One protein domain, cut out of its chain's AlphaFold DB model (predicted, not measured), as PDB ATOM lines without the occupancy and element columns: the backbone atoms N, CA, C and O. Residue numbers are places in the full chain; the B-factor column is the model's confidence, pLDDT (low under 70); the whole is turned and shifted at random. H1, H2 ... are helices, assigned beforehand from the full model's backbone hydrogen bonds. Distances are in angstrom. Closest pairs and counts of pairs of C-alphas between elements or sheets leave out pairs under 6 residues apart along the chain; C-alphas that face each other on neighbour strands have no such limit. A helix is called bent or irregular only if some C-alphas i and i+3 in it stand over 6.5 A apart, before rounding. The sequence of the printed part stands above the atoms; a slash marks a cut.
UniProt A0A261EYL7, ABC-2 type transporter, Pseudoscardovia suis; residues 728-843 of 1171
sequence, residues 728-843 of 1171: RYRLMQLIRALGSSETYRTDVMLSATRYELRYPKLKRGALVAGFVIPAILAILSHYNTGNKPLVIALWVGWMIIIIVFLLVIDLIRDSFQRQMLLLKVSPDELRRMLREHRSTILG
ATOM      1  N   ARG A 728      63.307  62.010 120.621       57.38
ATOM      2  CA  ARG A 728      64.373  60.995 120.731       57.38
ATOM      3  C   ARG A 728      64.545  60.448 122.156       57.38
ATOM      4  O   ARG A 728      64.592  59.235 122.319       57.38
ATOM      5  N   TYR A 729      64.560  61.321 123.171       67.75
ATOM      6  CA  TYR A 729      64.747  60.951 124.583       67.75
ATOM      7  C   TYR A 729      63.902  61.823 125.527       67.75
ATOM      8  O   TYR A 729      63.594  62.973 125.203       67.75
ATOM      9  N   ARG A 730      63.531  61.302 126.711       73.06
ATOM     10  CA  ARG A 730      62.877  62.102 127.766       73.06
ATOM     11  C   ARG A 730      63.907  63.021 128.434       73.06
ATOM     12  O   ARG A 730      65.019  62.580 128.713       73.06
ATOM     13  N   LEU A 731      63.517  64.246 128.800       73.12
ATOM     14  CA  LEU A 731      64.400  65.200 129.493       73.12
ATOM     15  C   LEU A 731      65.061  64.596 130.749       73.12
ATOM     16  O   LEU A 731      66.266  64.723 130.928       73.12
ATOM     17  N   MET A 732      64.300  63.850 131.559       74.62
ATOM     18  CA  MET A 732      64.815  63.155 132.750       74.62
ATOM     19  C   MET A 732      65.889  62.096 132.421       74.62
ATOM     20  O   MET A 732      66.808  61.896 133.207       74.62
ATOM     21  N   GLN A 733      65.813  61.436 131.258       75.88
ATOM     22  CA  GLN A 733      66.832  60.470 130.816       75.88
ATOM     23  C   GLN A 733      68.117  61.183 130.379       75.88
ATOM     24  O   GLN A 733      69.202  60.728 130.724       75.88
ATOM     25  N   LEU A 734      68.005  62.329 129.697       77.75
ATOM     26  CA  LEU A 734      69.160  63.165 129.343       77.75
ATOM     27  C   LEU A 734      69.855  63.727 130.595       77.75
ATOM     28  O   LEU A 734      71.077  63.660 130.693       77.75
ATOM     29  N   ILE A 735      69.087  64.217 131.576       77.81
ATOM     30  CA  ILE A 735      69.623  64.707 132.858       77.81
ATOM     31  C   ILE A 735      70.318  63.575 133.629       77.81
ATOM     32  O   ILE A 735      71.445  63.756 134.080       77.81
ATOM     33  N   ARG A 736      69.699  62.391 133.744       78.50
ATOM     34  CA  ARG A 736      70.277  61.254 134.486       78.50
ATOM     35  C   ARG A 736      71.520  60.667 133.802       78.50
ATOM     36  O   ARG A 736      72.474  60.320 134.489       78.50
ATOM     37  N   ALA A 737      71.554  60.645 132.465       76.81
ATOM     38  CA  ALA A 737      72.744  60.273 131.695       76.81
ATOM     39  C   ALA A 737      73.909  61.272 131.856       76.81
ATOM     40  O   ALA A 737      75.067  60.864 131.817       76.81
ATOM     41  N   LEU A 738      73.609  62.562 132.056       78.69
ATOM     42  CA  LEU A 738      74.604  63.612 132.305       78.69
ATOM     43  C   LEU A 738      75.085  63.671 133.764       78.69
ATOM     44  O   LEU A 738      76.239  64.014 133.994       78.69
ATOM     45  N   GLY A 739      74.212  63.378 134.734       76.31
ATOM     46  CA  GLY A 739      74.495  63.547 136.164       76.31
ATOM     47  C   GLY A 739      75.199  62.369 136.844       76.31
ATOM     48  O   GLY A 739      75.940  62.583 137.794       76.31
ATOM     49  N   SER A 740      74.989  61.134 136.377       64.12
ATOM     50  CA  SER A 740      75.574  59.929 136.991       64.12
ATOM     51  C   SER A 740      75.911  58.882 135.926       64.12
ATOM     52  O   SER A 740      75.320  57.801 135.889       64.12
ATOM     53  N   SER A 741      76.802  59.233 134.997       66.19
ATOM     54  CA  SER A 741      77.036  58.480 133.757       66.19
ATOM     55  C   SER A 741      77.403  57.007 133.975       66.19
ATOM     56  O   SER A 741      76.835  56.158 133.296       66.19
ATOM     57  N   GLU A 742      78.281  56.664 134.922       70.88
ATOM     58  CA  GLU A 742      78.642  55.261 135.190       70.88
ATOM     59  C   GLU A 742      77.510  54.474 135.859       70.88
ATOM     60  O   GLU A 742      77.084  53.455 135.316       70.88
ATOM     61  N   THR A 743      76.945  54.972 136.961       76.31
ATOM     62  CA  THR A 743      75.838  54.305 137.670       76.31
ATOM     63  C   THR A 743      74.610  54.129 136.768       76.31
ATOM     64  O   THR A 743      73.960  53.087 136.769       76.31
ATOM     65  N   TYR A 744      74.317  55.119 135.917       79.88
ATOM     66  CA  TYR A 744      73.233  55.030 134.939       79.88
ATOM     67  C   TYR A 744      73.535  54.011 133.829       79.88
ATOM     68  O   TYR A 744      72.624  53.297 133.408       79.88
ATOM     69  N   ARG A 745      74.797  53.878 133.381       77.19
ATOM     70  CA  ARG A 745      75.204  52.802 132.455       77.19
ATOM     71  C   ARG A 745      74.963  51.430 133.080       77.19
ATOM     72  O   ARG A 745      74.353  50.590 132.423       77.19
ATOM     73  N   THR A 746      75.401  51.204 134.321       81.38
ATOM     74  CA  THR A 746      75.242  49.906 134.996       81.38
ATOM     75  C   THR A 746      73.776  49.571 135.256       81.38
ATOM     76  O   THR A 746      73.341  48.479 134.894       81.38
ATOM     77  N   ASP A 747      72.981  50.514 135.776       83.50
ATOM     78  CA  ASP A 747      71.551  50.315 136.056       83.50
ATOM     79  C   ASP A 747      70.760  49.947 134.792       83.50
ATOM     80  O   ASP A 747      69.961  49.001 134.789       83.50
ATOM     81  N   VAL A 748      70.986  50.688 133.698       83.25
ATOM     82  CA  VAL A 748      70.327  50.458 132.405       83.25
ATOM     83  C   VAL A 748      70.778  49.132 131.803       83.25
ATOM     84  O   VAL A 748      69.928  48.357 131.364       83.25
ATOM     85  N   MET A 749      72.080  48.836 131.806       83.62
ATOM     86  CA  MET A 749      72.626  47.612 131.214       83.62
ATOM     87  C   MET A 749      72.158  46.359 131.968       83.62
ATOM     88  O   MET A 749      71.641  45.436 131.343       83.62
ATOM     89  N   LEU A 750      72.229  46.346 133.303       85.75
ATOM     90  CA  LEU A 750      71.742  45.232 134.127       85.75
ATOM     91  C   LEU A 750      70.227  45.029 133.995       85.75
ATOM     92  O   LEU A 750      69.740  43.899 134.023       85.75
ATOM     93  N   SER A 751      69.450  46.103 133.858       85.75
ATOM     94  CA  SER A 751      67.993  46.001 133.701       85.75
ATOM     95  C   SER A 751      67.591  45.533 132.304       85.75
ATOM     96  O   SER A 751      66.722  44.673 132.182       85.75
ATOM     97  N   ALA A 752      68.274  46.013 131.264       86.06
ATOM     98  CA  ALA A 752      68.040  45.594 129.889       86.06
ATOM     99  C   ALA A 752      68.466  44.137 129.640       86.06
ATOM    100  O   ALA A 752      67.695  43.382 129.058       86.06
ATOM    101  N   THR A 753      69.628  43.694 130.138       87.31
ATOM    102  CA  THR A 753      70.065  42.290 130.007       87.31
ATOM    103  C   THR A 753      69.114  41.331 130.731       87.31
ATOM    104  O   THR A 753      68.727  40.306 130.173       87.31
ATOM    105  N   ARG A 754      68.645  41.687 131.941       87.94
ATOM    106  CA  ARG A 754      67.599  40.919 132.650       87.94
ATOM    107  C   ARG A 754      66.279  40.859 131.876       87.94
ATOM    108  O   ARG A 754      65.547  39.880 132.019       87.94
ATOM    109  N   TYR A 755      65.965  41.884 131.084       89.00
ATOM    110  CA  TYR A 755      64.769  41.915 130.248       89.00
ATOM    111  C   TYR A 755      64.925  41.071 128.976       89.00
ATOM    112  O   TYR A 755      64.075  40.226 128.709       89.00
ATOM    113  N   GLU A 756      66.029  41.217 128.242       88.06
ATOM    114  CA  GLU A 756      66.279  40.496 126.985       88.06
ATOM    115  C   GLU A 756      66.373  38.970 127.204       88.06
ATOM    116  O   GLU A 756      65.897  38.198 126.377       88.06
ATOM    117  N   LEU A 757      66.868  38.519 128.367       88.44
ATOM    118  CA  LEU A 757      66.837  37.103 128.778       88.44
ATOM    119  C   LEU A 757      65.420  36.570 129.076       88.44
ATOM    120  O   LEU A 757      65.173  35.365 128.979       88.44
ATOM    121  N   ARG A 758      64.475  37.442 129.454       89.81
ATOM    122  CA  ARG A 758      63.064  37.084 129.706       89.81
ATOM    123  C   ARG A 758      62.207  37.203 128.450       89.81
ATOM    124  O   ARG A 758      61.295  36.401 128.271       89.81
ATOM    125  N   TYR A 759      62.517  38.152 127.571       88.44
ATOM    126  CA  TYR A 759      61.792  38.443 126.337       88.44
ATOM    127  C   TYR A 759      61.407  37.204 125.496       88.44
ATOM    128  O   TYR A 759      60.215  37.047 125.221       88.44
ATOM    129  N   PRO A 760      62.310  36.254 125.154       90.62
ATOM    130  CA  PRO A 760      61.924  35.069 124.383       90.62
ATOM    131  C   PRO A 760      60.996  34.119 125.155       90.62
ATOM    132  O   PRO A 760      60.187  33.433 124.532       90.62
ATOM    133  N   LYS A 761      61.055  34.089 126.497       90.50
ATOM    134  CA  LYS A 761      60.090  33.338 127.321       90.50
ATOM    135  C   LYS A 761      58.717  34.017 127.316       90.50
ATOM    136  O   LYS A 761      57.716  33.325 127.180       90.50
ATOM    137  N   LEU A 762      58.669  35.351 127.385       90.69
ATOM    138  CA  LEU A 762      57.424  36.130 127.308       90.69
ATOM    139  C   LEU A 762      56.756  36.009 125.925       90.69
ATOM    140  O   LEU A 762      55.564  35.720 125.861       90.69
ATOM    141  N   LYS A 763      57.517  36.141 124.825       89.00
ATOM    142  CA  LYS A 763      57.004  36.005 123.444       89.00
ATOM    143  C   LYS A 763      56.488  34.582 123.171       89.00
ATOM    144  O   LYS A 763      55.405  34.430 122.612       89.00
ATOM    145  N   ARG A 764      57.191  33.538 123.644       90.31
ATOM    146  CA  ARG A 764      56.709  32.139 123.578       90.31
ATOM    147  C   ARG A 764      55.475  31.895 124.451       90.31
ATOM    148  O   ARG A 764      54.540  31.259 123.983       90.31
ATOM    149  N   GLY A 765      55.448  32.410 125.681       91.88
ATOM    150  CA  GLY A 765      54.302  32.273 126.587       91.88
ATOM    151  C   GLY A 765      53.032  32.918 126.028       91.88
ATOM    152  O   GLY A 765      51.979  32.288 126.031       91.88
ATOM    153  N   ALA A 766      53.147  34.124 125.466       90.75
ATOM    154  CA  ALA A 766      52.048  34.802 124.782       90.75
ATOM    155  C   ALA A 766      51.565  34.040 123.538       90.75
ATOM    156  O   ALA A 766      50.362  33.942 123.322       90.75
ATOM    157  N   LEU A 767      52.475  33.450 122.752       90.69
ATOM    158  CA  LEU A 767      52.108  32.625 121.595       90.69
ATOM    159  C   LEU A 767      51.354  31.358 122.029       90.69
ATOM    160  O   LEU A 767      50.283  31.082 121.499       90.69
ATOM    161  N   VAL A 768      51.845  30.627 123.038       93.00
ATOM    162  CA  VAL A 768      51.158  29.438 123.584       93.00
ATOM    163  C   VAL A 768      49.779  29.808 124.136       93.00
ATOM    164  O   VAL A 768      48.785  29.188 123.764       93.00
ATOM    165  N   ALA A 769      49.683  30.862 124.949       92.50
ATOM    166  CA  ALA A 769      48.407  31.366 125.461       92.50
ATOM    167  C   ALA A 769      47.468  31.883 124.345       92.50
ATOM    168  O   ALA A 769      46.249  31.906 124.522       92.50
ATOM    169  N   GLY A 770      48.027  32.258 123.191       89.69
ATOM    170  CA  GLY A 770      47.313  32.675 121.984       89.69
ATOM    171  C   GLY A 770      46.643  31.540 121.212       89.69
ATOM    172  O   GLY A 770      45.729  31.815 120.447       89.69
ATOM    173  N   PHE A 771      47.022  30.282 121.445       92.00
ATOM    174  CA  PHE A 771      46.332  29.121 120.864       92.00
ATOM    175  C   PHE A 771      45.606  28.285 121.924       92.00
ATOM    176  O   PHE A 771      44.466  27.881 121.708       92.00
ATOM    177  N   VAL A 772      46.214  28.082 123.097       94.56
ATOM    178  CA  VAL A 772      45.662  27.223 124.159       94.56
ATOM    179  C   VAL A 772      44.367  27.787 124.748       94.56
ATOM    180  O   VAL A 772      43.404  27.042 124.900       94.56
ATOM    181  N   ILE A 773      44.294  29.087 125.052       92.50
ATOM    182  CA  ILE A 773      43.078  29.665 125.651       92.50
ATOM    183  C   ILE A 773      41.922  29.733 124.638       92.50
ATOM    184  O   ILE A 773      40.823  29.327 125.005       92.50
ATOM    185  N   PRO A 774      42.125  30.116 123.361       90.31
ATOM    186  CA  PRO A 774      41.120  29.912 122.317       90.31
ATOM    187  C   PRO A 774      40.656  28.464 122.149       90.31
ATOM    188  O   PRO A 774      39.457  28.241 122.025       90.31
ATOM    189  N   ALA A 775      41.560  27.479 122.201       89.81
ATOM    190  CA  ALA A 775      41.178  26.068 122.136       89.81
ATOM    191  C   ALA A 775      40.312  25.653 123.341       89.81
ATOM    192  O   ALA A 775      39.276  25.019 123.161       89.81
ATOM    193  N   ILE A 776      40.672  26.082 124.556       91.06
ATOM    194  CA  ILE A 776      39.863  25.869 125.767       91.06
ATOM    195  C   ILE A 776      38.492  26.551 125.637       91.06
ATOM    196  O   ILE A 776      37.477  25.926 125.925       91.06
ATOM    197  N   LEU A 777      38.429  27.799 125.158       88.75
ATOM    198  CA  LEU A 777      37.165  28.507 124.928       88.75
ATOM    199  C   LEU A 777      36.302  27.810 123.864       88.75
ATOM    200  O   LEU A 777      35.095  27.704 124.052       88.75
ATOM    201  N   ALA A 778      36.893  27.282 122.790       85.88
ATOM    202  CA  ALA A 778      36.176  26.512 121.773       85.88
ATOM    203  C   ALA A 778      35.598  25.201 122.341       85.88
ATOM    204  O   ALA A 778      34.429  24.899 122.102       85.88
ATOM    205  N   ILE A 779      36.371  24.473 123.155       88.50
ATOM    206  CA  ILE A 779      35.913  23.264 123.859       88.50
ATOM    207  C   ILE A 779      34.779  23.611 124.840       88.50
ATOM    208  O   ILE A 779      33.735  22.964 124.830       88.50
ATOM    209  N   LEU A 780      34.908  24.682 125.629       84.44
ATOM    210  CA  LEU A 780      33.841  25.150 126.528       84.44
ATOM    211  C   LEU A 780      32.581  25.613 125.766       84.44
ATOM    212  O   LEU A 780      31.468  25.414 126.249       84.44
ATOM    213  N   SER A 781      32.733  26.178 124.562       83.56
ATOM    214  CA  SER A 781      31.628  26.573 123.669       83.56
ATOM    215  C   SER A 781      30.835  25.378 123.117       83.56
ATOM    216  O   SER A 781      29.656  25.515 122.784       83.56
ATOM    217  N   HIS A 782      31.458  24.197 123.035       84.12
ATOM    218  CA  HIS A 782      30.775  22.957 122.660       84.12
ATOM    219  C   HIS A 782      29.786  22.521 123.753       84.12
ATOM    220  O   HIS A 782      28.633  22.225 123.450       84.12
ATOM    221  N   TYR A 783      30.205  22.569 125.023       82.50
ATOM    222  CA  TYR A 783      29.382  22.161 126.170       82.50
ATOM    223  C   TYR A 783      28.407  23.240 126.683       82.50
ATOM    224  O   TYR A 783      27.479  22.915 127.416       82.50
ATOM    225  N   ASN A 784      28.586  24.517 126.318       72.94
ATOM    226  CA  ASN A 784      27.729  25.625 126.764       72.94
ATOM    227  C   ASN A 784      26.941  26.243 125.596       72.94
ATOM    228  O   ASN A 784      27.284  27.302 125.064       72.94
ATOM    229  N   THR A 785      25.851  25.581 125.202       67.25
ATOM    230  CA  THR A 785      24.984  25.999 124.089       67.25
ATOM    231  C   THR A 785      24.322  27.360 124.293       67.25
ATOM    232  O   THR A 785      24.201  28.108 123.325       67.25
ATOM    233  N   GLY A 786      23.941  27.713 125.526       68.38
ATOM    234  CA  GLY A 786      23.199  28.947 125.816       68.38
ATOM    235  C   GLY A 786      24.012  30.243 125.695       68.38
ATOM    236  O   GLY A 786      23.447  31.288 125.387       68.38
ATOM    237  N   ASN A 787      25.336  30.202 125.903       76.25
ATOM    238  CA  ASN A 787      26.174  31.410 125.998       76.25
ATOM    239  C   ASN A 787      27.222  31.570 124.879       76.25
ATOM    240  O   ASN A 787      28.141  32.382 125.012       76.25
ATOM    241  N   LYS A 788      27.079  30.864 123.749       78.25
ATOM    242  CA  LYS A 788      28.018  30.927 122.606       78.25
ATOM    243  C   LYS A 788      28.451  32.356 122.190       78.25
ATOM    244  O   LYS A 788      29.654  32.553 122.013       78.25
ATOM    245  N   PRO A 789      27.570  33.382 122.108       76.06
ATOM    246  CA  PRO A 789      27.993  34.749 121.770       76.06
ATOM    247  C   PRO A 789      28.946  35.378 122.798       76.06
ATOM    248  O   PRO A 789      29.859  36.112 122.425       76.06
ATOM    249  N   LEU A 790      28.777  35.066 124.088       78.44
ATOM    250  CA  LEU A 790      29.661  35.540 125.157       78.44
ATOM    251  C   LEU A 790      31.028  34.847 125.094       78.44
ATOM    252  O   LEU A 790      32.046  35.502 125.298       78.44
ATOM    253  N   VAL A 791      31.076  33.558 124.741       82.75
ATOM    254  CA  VAL A 791      32.346  32.837 124.542       82.75
ATOM    255  C   VAL A 791      33.125  33.406 123.347       82.75
ATOM    256  O   VAL A 791      34.334  33.611 123.447       82.75
ATOM    257  N   ILE A 792      32.439  33.755 122.253       76.56
ATOM    258  CA  ILE A 792      33.043  34.447 121.100       76.56
ATOM    259  C   ILE A 792      33.555  35.842 121.504       76.56
ATOM    260  O   ILE A 792      34.683  36.201 121.168       76.56
ATOM    261  N   ALA A 793      32.781  36.609 122.280       76.25
ATOM    262  CA  ALA A 793      33.212  37.915 122.782       76.25
ATOM    263  C   ALA A 793      34.452  37.819 123.696       76.25
ATOM    264  O   ALA A 793      35.379  38.621 123.558       76.25
ATOM    265  N   LEU A 794      34.516  36.813 124.578       84.06
ATOM    266  CA  LEU A 794      35.698  36.524 125.399       84.06
ATOM    267  C   LEU A 794      36.909  36.115 124.550       84.06
ATOM    268  O   LEU A 794      38.018  36.559 124.833       84.06
ATOM    269  N   TRP A 795      36.716  35.322 123.492       85.31
ATOM    270  CA  TRP A 795      37.792  34.927 122.579       85.31
ATOM    271  C   TRP A 795      38.374  36.134 121.824       85.31
ATOM    272  O   TRP A 795      39.593  36.327 121.824       85.31
ATOM    273  N   VAL A 796      37.528  37.002 121.258       77.69
ATOM    274  CA  VAL A 796      37.975  38.245 120.599       77.69
ATOM    275  C   VAL A 796      38.658  39.184 121.602       77.69
ATOM    276  O   VAL A 796      39.731  39.716 121.314       77.69
ATOM    277  N   GLY A 797      38.101  39.334 122.809       83.19
ATOM    278  CA  GLY A 797      38.725  40.096 123.894       83.19
ATOM    279  C   GLY A 797      40.104  39.553 124.285       83.19
ATOM    280  O   GLY A 797      41.051  40.323 124.441       83.19
ATOM    281  N   TRP A 798      40.256  38.228 124.362       90.19
ATOM    282  CA  TRP A 798      41.530  37.571 124.657       90.19
ATOM    283  C   TRP A 798      42.584  37.789 123.562       90.19
ATOM    284  O   TRP A 798      43.746  38.066 123.866       90.19
ATOM    285  N   MET A 799      42.182  37.751 122.287       81.69
ATOM    286  CA  MET A 799      43.063  38.107 121.166       81.69
ATOM    287  C   MET A 799      43.556  39.553 121.265       81.69
ATOM    288  O   MET A 799      44.753  39.799 121.122       81.69
ATOM    289  N   ILE A 800      42.675  40.502 121.596       81.00
ATOM    290  CA  ILE A 800      43.062  41.904 121.818       81.00
ATOM    291  C   ILE A 800      44.036  42.021 123.003       81.00
ATOM    292  O   ILE A 800      45.053  42.706 122.881       81.00
ATOM    293  N   ILE A 801      43.792  41.316 124.114       88.06
ATOM    294  CA  ILE A 801      44.688  41.295 125.285       88.06
ATOM    295  C   ILE A 801      46.087  40.783 124.914       88.06
ATOM    296  O   ILE A 801      47.079  41.400 125.304       88.06
ATOM    297  N   ILE A 802      46.196  39.705 124.130       88.00
ATOM    298  CA  ILE A 802      47.497  39.168 123.694       88.00
ATOM    299  C   ILE A 802      48.210  40.099 122.713       88.00
ATOM    300  O   ILE A 802      49.415  40.312 122.858       88.00
ATOM    301  N   ILE A 803      47.491  40.704 121.762       79.88
ATOM    302  CA  ILE A 803      48.064  41.700 120.844       79.88
ATOM    303  C   ILE A 803      48.620  42.885 121.643       79.88
ATOM    304  O   ILE A 803      49.764  43.283 121.426       79.88
ATOM    305  N   VAL A 804      47.866  43.402 122.620       81.06
ATOM    306  CA  VAL A 804      48.313  44.483 123.516       81.06
ATOM    307  C   VAL A 804      49.496  44.045 124.387       81.06
ATOM    308  O   VAL A 804      50.431  44.825 124.565       81.06
ATOM    309  N   PHE A 805      49.519  42.810 124.895       86.81
ATOM    310  CA  PHE A 805      50.639  42.293 125.688       86.81
ATOM    311  C   PHE A 805      51.940  42.206 124.876       86.81
ATOM    312  O   PHE A 805      52.969  42.718 125.322       86.81
ATOM    313  N   LEU A 806      51.892  41.610 123.677       83.69
ATOM    314  CA  LEU A 806      53.029  41.528 122.749       83.69
ATOM    315  C   LEU A 806      53.567  42.932 122.423       83.69
ATOM    316  O   LEU A 806      54.746  43.234 122.604       83.69
ATOM    317  N   LEU A 807      52.655  43.832 122.070       75.56
ATOM    318  CA  LEU A 807      52.919  45.234 121.771       75.56
ATOM    319  C   LEU A 807      53.564  45.995 122.948       75.56
ATOM    320  O   LEU A 807      54.458  46.821 122.744       75.56
ATOM    321  N   VAL A 808      53.159  45.706 124.190       81.94
ATOM    322  CA  VAL A 808      53.769  46.280 125.401       81.94
ATOM    323  C   VAL A 808      55.173  45.720 125.645       81.94
ATOM    324  O   VAL A 808      56.074  46.505 125.964       81.94
ATOM    325  N   ILE A 809      55.411  44.413 125.468       86.06
ATOM    326  CA  ILE A 809      56.755  43.852 125.689       86.06
ATOM    327  C   ILE A 809      57.776  44.352 124.655       86.06
ATOM    328  O   ILE A 809      58.931  44.594 125.026       86.06
ATOM    329  N   ASP A 810      57.357  44.605 123.414       80.50
ATOM    330  CA  ASP A 810      58.201  45.194 122.364       80.50
ATOM    331  C   ASP A 810      58.445  46.699 122.588       80.50
ATOM    332  O   ASP A 810      59.575  47.182 122.450       80.50
ATOM    333  N   LEU A 811      57.437  47.448 123.058       76.69
ATOM    334  CA  LEU A 811      57.609  48.845 123.485       76.69
ATOM    335  C   LEU A 811      58.630  48.999 124.620       76.69
ATOM    336  O   LEU A 811      59.421  49.951 124.616       76.69
ATOM    337  N   ILE A 812      58.629  48.076 125.588       82.19
ATOM    338  CA  ILE A 812      59.618  48.036 126.673       82.19
ATOM    339  C   ILE A 812      61.006  47.691 126.112       82.19
ATOM    340  O   ILE A 812      61.984  48.348 126.484       82.19
ATOM    341  N   ARG A 813      61.099  46.746 125.166       83.75
ATOM    342  CA  ARG A 813      62.352  46.340 124.508       83.75
ATOM    343  C   ARG A 813      63.027  47.501 123.772       83.75
ATOM    344  O   ARG A 813      64.173  47.829 124.082       83.75
ATOM    345  N   ASP A 814      62.312  48.214 122.895       76.56
ATOM    346  CA  ASP A 814      62.853  49.420 122.239       76.56
ATOM    347  C   ASP A 814      63.126  50.545 123.259       76.56
ATOM    348  O   ASP A 814      64.054  51.334 123.093       76.56
ATOM    349  N   SER A 815      62.402  50.605 124.387       79.75
ATOM    350  CA  SER A 815      62.744  51.546 125.465       79.75
ATOM    351  C   SER A 815      64.128  51.293 126.071       79.75
ATOM    352  O   SER A 815      64.828  52.262 126.381       79.75
ATOM    353  N   PHE A 816      64.555  50.034 126.189       82.19
ATOM    354  CA  PHE A 816      65.904  49.683 126.627       82.19
ATOM    355  C   PHE A 816      66.938  49.872 125.511       82.19
ATOM    356  O   PHE A 816      67.982  50.466 125.776       82.19
ATOM    357  N   GLN A 817      66.643  49.486 124.261       78.25
ATOM    358  CA  GLN A 817      67.550  49.716 123.121       78.25
ATOM    359  C   GLN A 817      67.860  51.215 122.938       78.25
ATOM    360  O   GLN A 817      69.027  51.601 122.861       78.25
ATOM    361  N   ARG A 818      66.844  52.091 122.985       76.00
ATOM    362  CA  ARG A 818      67.025  53.558 122.952       76.00
ATOM    363  C   ARG A 818      67.884  54.068 124.118       76.00
ATOM    364  O   ARG A 818      68.709  54.955 123.920       76.00
ATOM    365  N   GLN A 819      67.734  53.507 125.320       79.44
ATOM    366  CA  GLN A 819      68.569  53.887 126.469       79.44
ATOM    367  C   GLN A 819      70.015  53.388 126.333       79.44
ATOM    368  O   GLN A 819      70.924  54.135 126.676       79.44
ATOM    369  N   MET A 820      70.257  52.204 125.757       77.12
ATOM    370  CA  MET A 820      71.615  51.751 125.419       77.12
ATOM    371  C   MET A 820      72.300  52.654 124.382       77.12
ATOM    372  O   MET A 820      73.507  52.868 124.467       77.12
ATOM    373  N   LEU A 821      71.553  53.206 123.417       78.81
ATOM    374  CA  LEU A 821      72.110  54.135 122.428       78.81
ATOM    375  C   LEU A 821      72.607  55.441 123.068       78.81
ATOM    376  O   LEU A 821      73.673  55.911 122.678       78.81
ATOM    377  N   LEU A 822      71.932  55.970 124.100       76.38
ATOM    378  CA  LEU A 822      72.445  57.109 124.887       76.38
ATOM    379  C   LEU A 822      73.822  56.826 125.504       76.38
ATOM    380  O   LEU A 822      74.641  57.735 125.597       76.38
ATOM    381  N   LEU A 823      74.114  55.573 125.871       73.56
ATOM    382  CA  LEU A 823      75.404  55.182 126.456       73.56
ATOM    383  C   LEU A 823      76.558  55.197 125.428       73.56
ATOM    384  O   LEU A 823      77.714  54.998 125.807       73.56
ATOM    385  N   LYS A 824      76.264  55.417 124.140       76.56
ATOM    386  CA  LYS A 824      77.249  55.599 123.059       76.56
ATOM    387  C   LYS A 824      77.421  57.070 122.642       76.56
ATOM    388  O   LYS A 824      78.248  57.354 121.781       76.56
ATOM    389  N   VAL A 825      76.656  57.995 123.226       80.56
ATOM    390  CA  VAL A 825      76.704  59.437 122.926       80.56
ATOM    391  C   VAL A 825      77.713  60.131 123.849       80.56
ATOM    392  O   VAL A 825      77.805  59.802 125.031       80.56
ATOM    393  N   SER A 826      78.481  61.094 123.328       80.31
ATOM    394  CA  SER A 826      79.473  61.830 124.126       80.31
ATOM    395  C   SER A 826      78.815  62.819 125.111       80.31
ATOM    396  O   SER A 826      77.705  63.297 124.857       80.31
ATOM    397  N   PRO A 827      79.489  63.193 126.220       77.00
ATOM    398  CA  PRO A 827      78.949  64.155 127.186       77.00
ATOM    399  C   PRO A 827      78.580  65.511 126.569       77.00
ATOM    400  O   PRO A 827      77.574  66.109 126.947       77.00
ATOM    401  N   ASP A 828      79.349  65.992 125.591       77.12
ATOM    402  CA  ASP A 828      79.094  67.278 124.934       77.12
ATOM    403  C   ASP A 828      77.956  67.227 123.915       77.12
ATOM    404  O   ASP A 828      77.201  68.195 123.790       77.12
ATOM    405  N   GLU A 829      77.742  66.073 123.281       78.62
ATOM    406  CA  GLU A 829      76.561  65.840 122.454       78.62
ATOM    407  C   GLU A 829      75.297  65.710 123.319       78.62
ATOM    408  O   GLU A 829      74.277  66.329 123.016       78.62
ATOM    409  N   LEU A 830      75.371  65.040 124.477       78.56
ATOM    410  CA  LEU A 830      74.293  65.055 125.476       78.56
ATOM    411  C   LEU A 830      73.983  66.490 125.952       78.56
ATOM    412  O   LEU A 830      72.814  66.872 126.039       78.56
ATOM    413  N   ARG A 831      75.008  67.325 126.186       78.88
ATOM    414  CA  ARG A 831      74.851  68.765 126.489       78.88
ATOM    415  C   ARG A 831      74.264  69.559 125.313       78.88
ATOM    416  O   ARG A 831      73.610  70.576 125.555       78.88
ATOM    417  N   ARG A 832      74.487  69.163 124.054       78.81
ATOM    418  CA  ARG A 832      73.833  69.765 122.872       78.81
ATOM    419  C   ARG A 832      72.349  69.401 122.838       78.81
ATOM    420  O   ARG A 832      71.516  70.304 122.899       78.81
ATOM    421  N   MET A 833      72.020  68.110 122.907       75.88
ATOM    422  CA  MET A 833      70.634  67.623 122.932       75.88
ATOM    423  C   MET A 833      69.820  68.204 124.102       75.88
ATOM    424  O   MET A 833      68.642  68.521 123.936       75.88
ATOM    425  N   LEU A 834      70.425  68.393 125.282       76.38
ATOM    426  CA  LEU A 834      69.760  69.026 126.429       76.38
ATOM    427  C   LEU A 834      69.442  70.513 126.173       76.38
ATOM    428  O   LEU A 834      68.363  70.986 126.538       76.38
ATOM    429  N   ARG A 835      70.356  71.251 125.525       75.19
ATOM    430  CA  ARG A 835      70.156  72.665 125.156       75.19
ATOM    431  C   ARG A 835      69.061  72.823 124.098       75.19
ATOM    432  O   ARG A 835      68.206  73.689 124.264       75.19
ATOM    433  N   GLU A 836      69.020  71.945 123.099       72.38
ATOM    434  CA  GLU A 836      67.936  71.872 122.104       72.38
ATOM    435  C   GLU A 836      66.578  71.539 122.748       72.38
ATOM    436  O   GLU A 836      65.556  72.143 122.415       72.38
ATOM    437  N   HIS A 837      66.547  70.627 123.726       69.00
ATOM    438  CA  HIS A 837      65.321  70.328 124.476       69.00
ATOM    439  C   HIS A 837      64.835  71.549 125.277       69.00
ATOM    440  O   HIS A 837      63.633  71.815 125.323       69.00
ATOM    441  N   ARG A 838      65.759  72.321 125.874       62.12
ATOM    442  CA  ARG A 838      65.451  73.547 126.626       62.12
ATOM    443  C   ARG A 838      64.924  74.666 125.720       62.12
ATOM    444  O   ARG A 838      63.905  75.263 126.060       62.12
ATOM    445  N   SER A 839      65.555  74.931 124.573       57.72
ATOM    446  CA  SER A 839      65.078  75.958 123.629       57.72
ATOM    447  C   SER A 839      63.714  75.596 123.027       57.72
ATOM    448  O   SER A 839      62.830  76.447 122.960       57.72
ATOM    449  N   THR A 840      63.488  74.317 122.705       58.94
ATOM    450  CA  THR A 840      62.198  73.810 122.193       58.94
ATOM    451  C   THR A 840      61.046  73.942 123.205       58.94
ATOM    452  O   THR A 840      59.880  73.989 122.810       58.94
ATOM    453  N   ILE A 841      61.346  73.997 124.508       54.00
ATOM    454  CA  ILE A 841      60.361  74.257 125.571       54.00
ATOM    455  C   ILE A 841      60.152  75.767 125.755       54.00
ATOM    456  O   ILE A 841      59.010  76.220 125.752       54.00
ATOM    457  N   LEU A 842      61.229  76.555 125.847       43.78
ATOM    458  CA  LEU A 842      61.143  78.009 126.043       43.78
ATOM    459  C   LEU A 842      60.438  78.725 124.881       43.78
ATOM    460  O   LEU A 842      59.557  79.543 125.128       43.78
ATOM    461  N   GLY A 843      60.719  78.350 123.629       45.12
ATOM    462  CA  GLY A 843      60.028  78.920 122.466       45.12
ATOM    463  C   GLY A 843      58.516  78.653 122.463       45.12
ATOM    464  O   GLY A 843      57.746  79.469 121.968       45.12
TER     465      GLY A 843
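Overview. This is residues 728 to 843 of the 1171 residues of the protein "ABC-2 type transporter" of Pseudoscardovia suis (UniProt A0A261EYL7). A long, slender helical hairpin makes the length of this domain: H2 and then H3 run along one side, and H4 folds back along the other. At the end away from the hairpin's turn, the short H1 and H5 form a second antiparallel pair, turned aside from the long one. The printed part has 116 residues, with five named helices in the order H1, H2, H3, H4, H5 and no named strand, and its class is all helix. It is extended and flat, with a radius of gyration of the C-alphas of 21.9 A and spans of 68 by 36 by 14 A.

Along the chain. H4, the longest helix, holds residues 785 to 822 and measures 56.8 A from C-alpha 785 at (24.984, 25.999, 124.089) to C-alpha 822 at (72.445, 57.109, 124.887). It is irregular: C-alphas 786 and 789 are 8.5 A apart, against about 5 A in a regular helix, and its line is a rough one. It has a kink of 27 degrees near residue 792. H3, residues 759 to 783, measures 36.3 A; it is neither bent nor irregular, but only just, with C-alphas 770 and 773 at 6.4 A. H2, residues 741 to 756, measures 22.0 A, and H1, residues 731 to 739, 12.2 A. H5, residues 827 to 843, measures 24.5 A and ends with C-alpha 843 at (60.028, 78.920, 122.466).

Arrangement. H3 and H4 form a helical hairpin and touch at a shallow tilt of 4 degrees, opposite ways; their closest C-alphas, those of Ser 781 and Lys 788, are 5.8 A apart. H4 touches H2 with residues 813 to 820 alone, closest at the C-alphas of Phe 816 and Ala 752, 5.7 A; they run opposite ways at a shallow tilt of 33 degrees, only just short of steep. H2 and H3 meet only through their link. H1 and H2 only just touch, with 3 pairs of C-alphas within 8 A, and only at the corner; the closest C-alphas are those of Ala 737 and Tyr 744, 6.2 A. H1 and H5 touch, closest at the C-alphas of Leu 734 and Leu 834, 6.6 A, opposite ways at a shallow tilt of 33 degrees, only just short of steep. H4 and H5 are apart, but only just, with 8.2 A between their closest C-alphas. The helix packing is mostly aligned: with H1 and H2, which touch only at the corner, left out, the 3 pairs of helices that touch, H1 and H5, H2 and H4, and H3 and H4, are at a shallow tilt. In H1, H2 and H5 every O i to N i+4 pair is within hydrogen-bond range; in H3 it is 19 of 21 and in H4 32 of 34.

Size, cuts and confidence. The C-alphas farthest apart, those of Thr 785 and Asp 828, are 68.1 A from each other. The printed part has no cut, and the four links between its helices are tight. Residues 782 to 787, of which 785 to 787 belong to H4, stand free. The mean pLDDT of the printed part is 79.9; it is under 70 at residues 728 to 729, 740 to 741, 785 to 786 and 837 to 843.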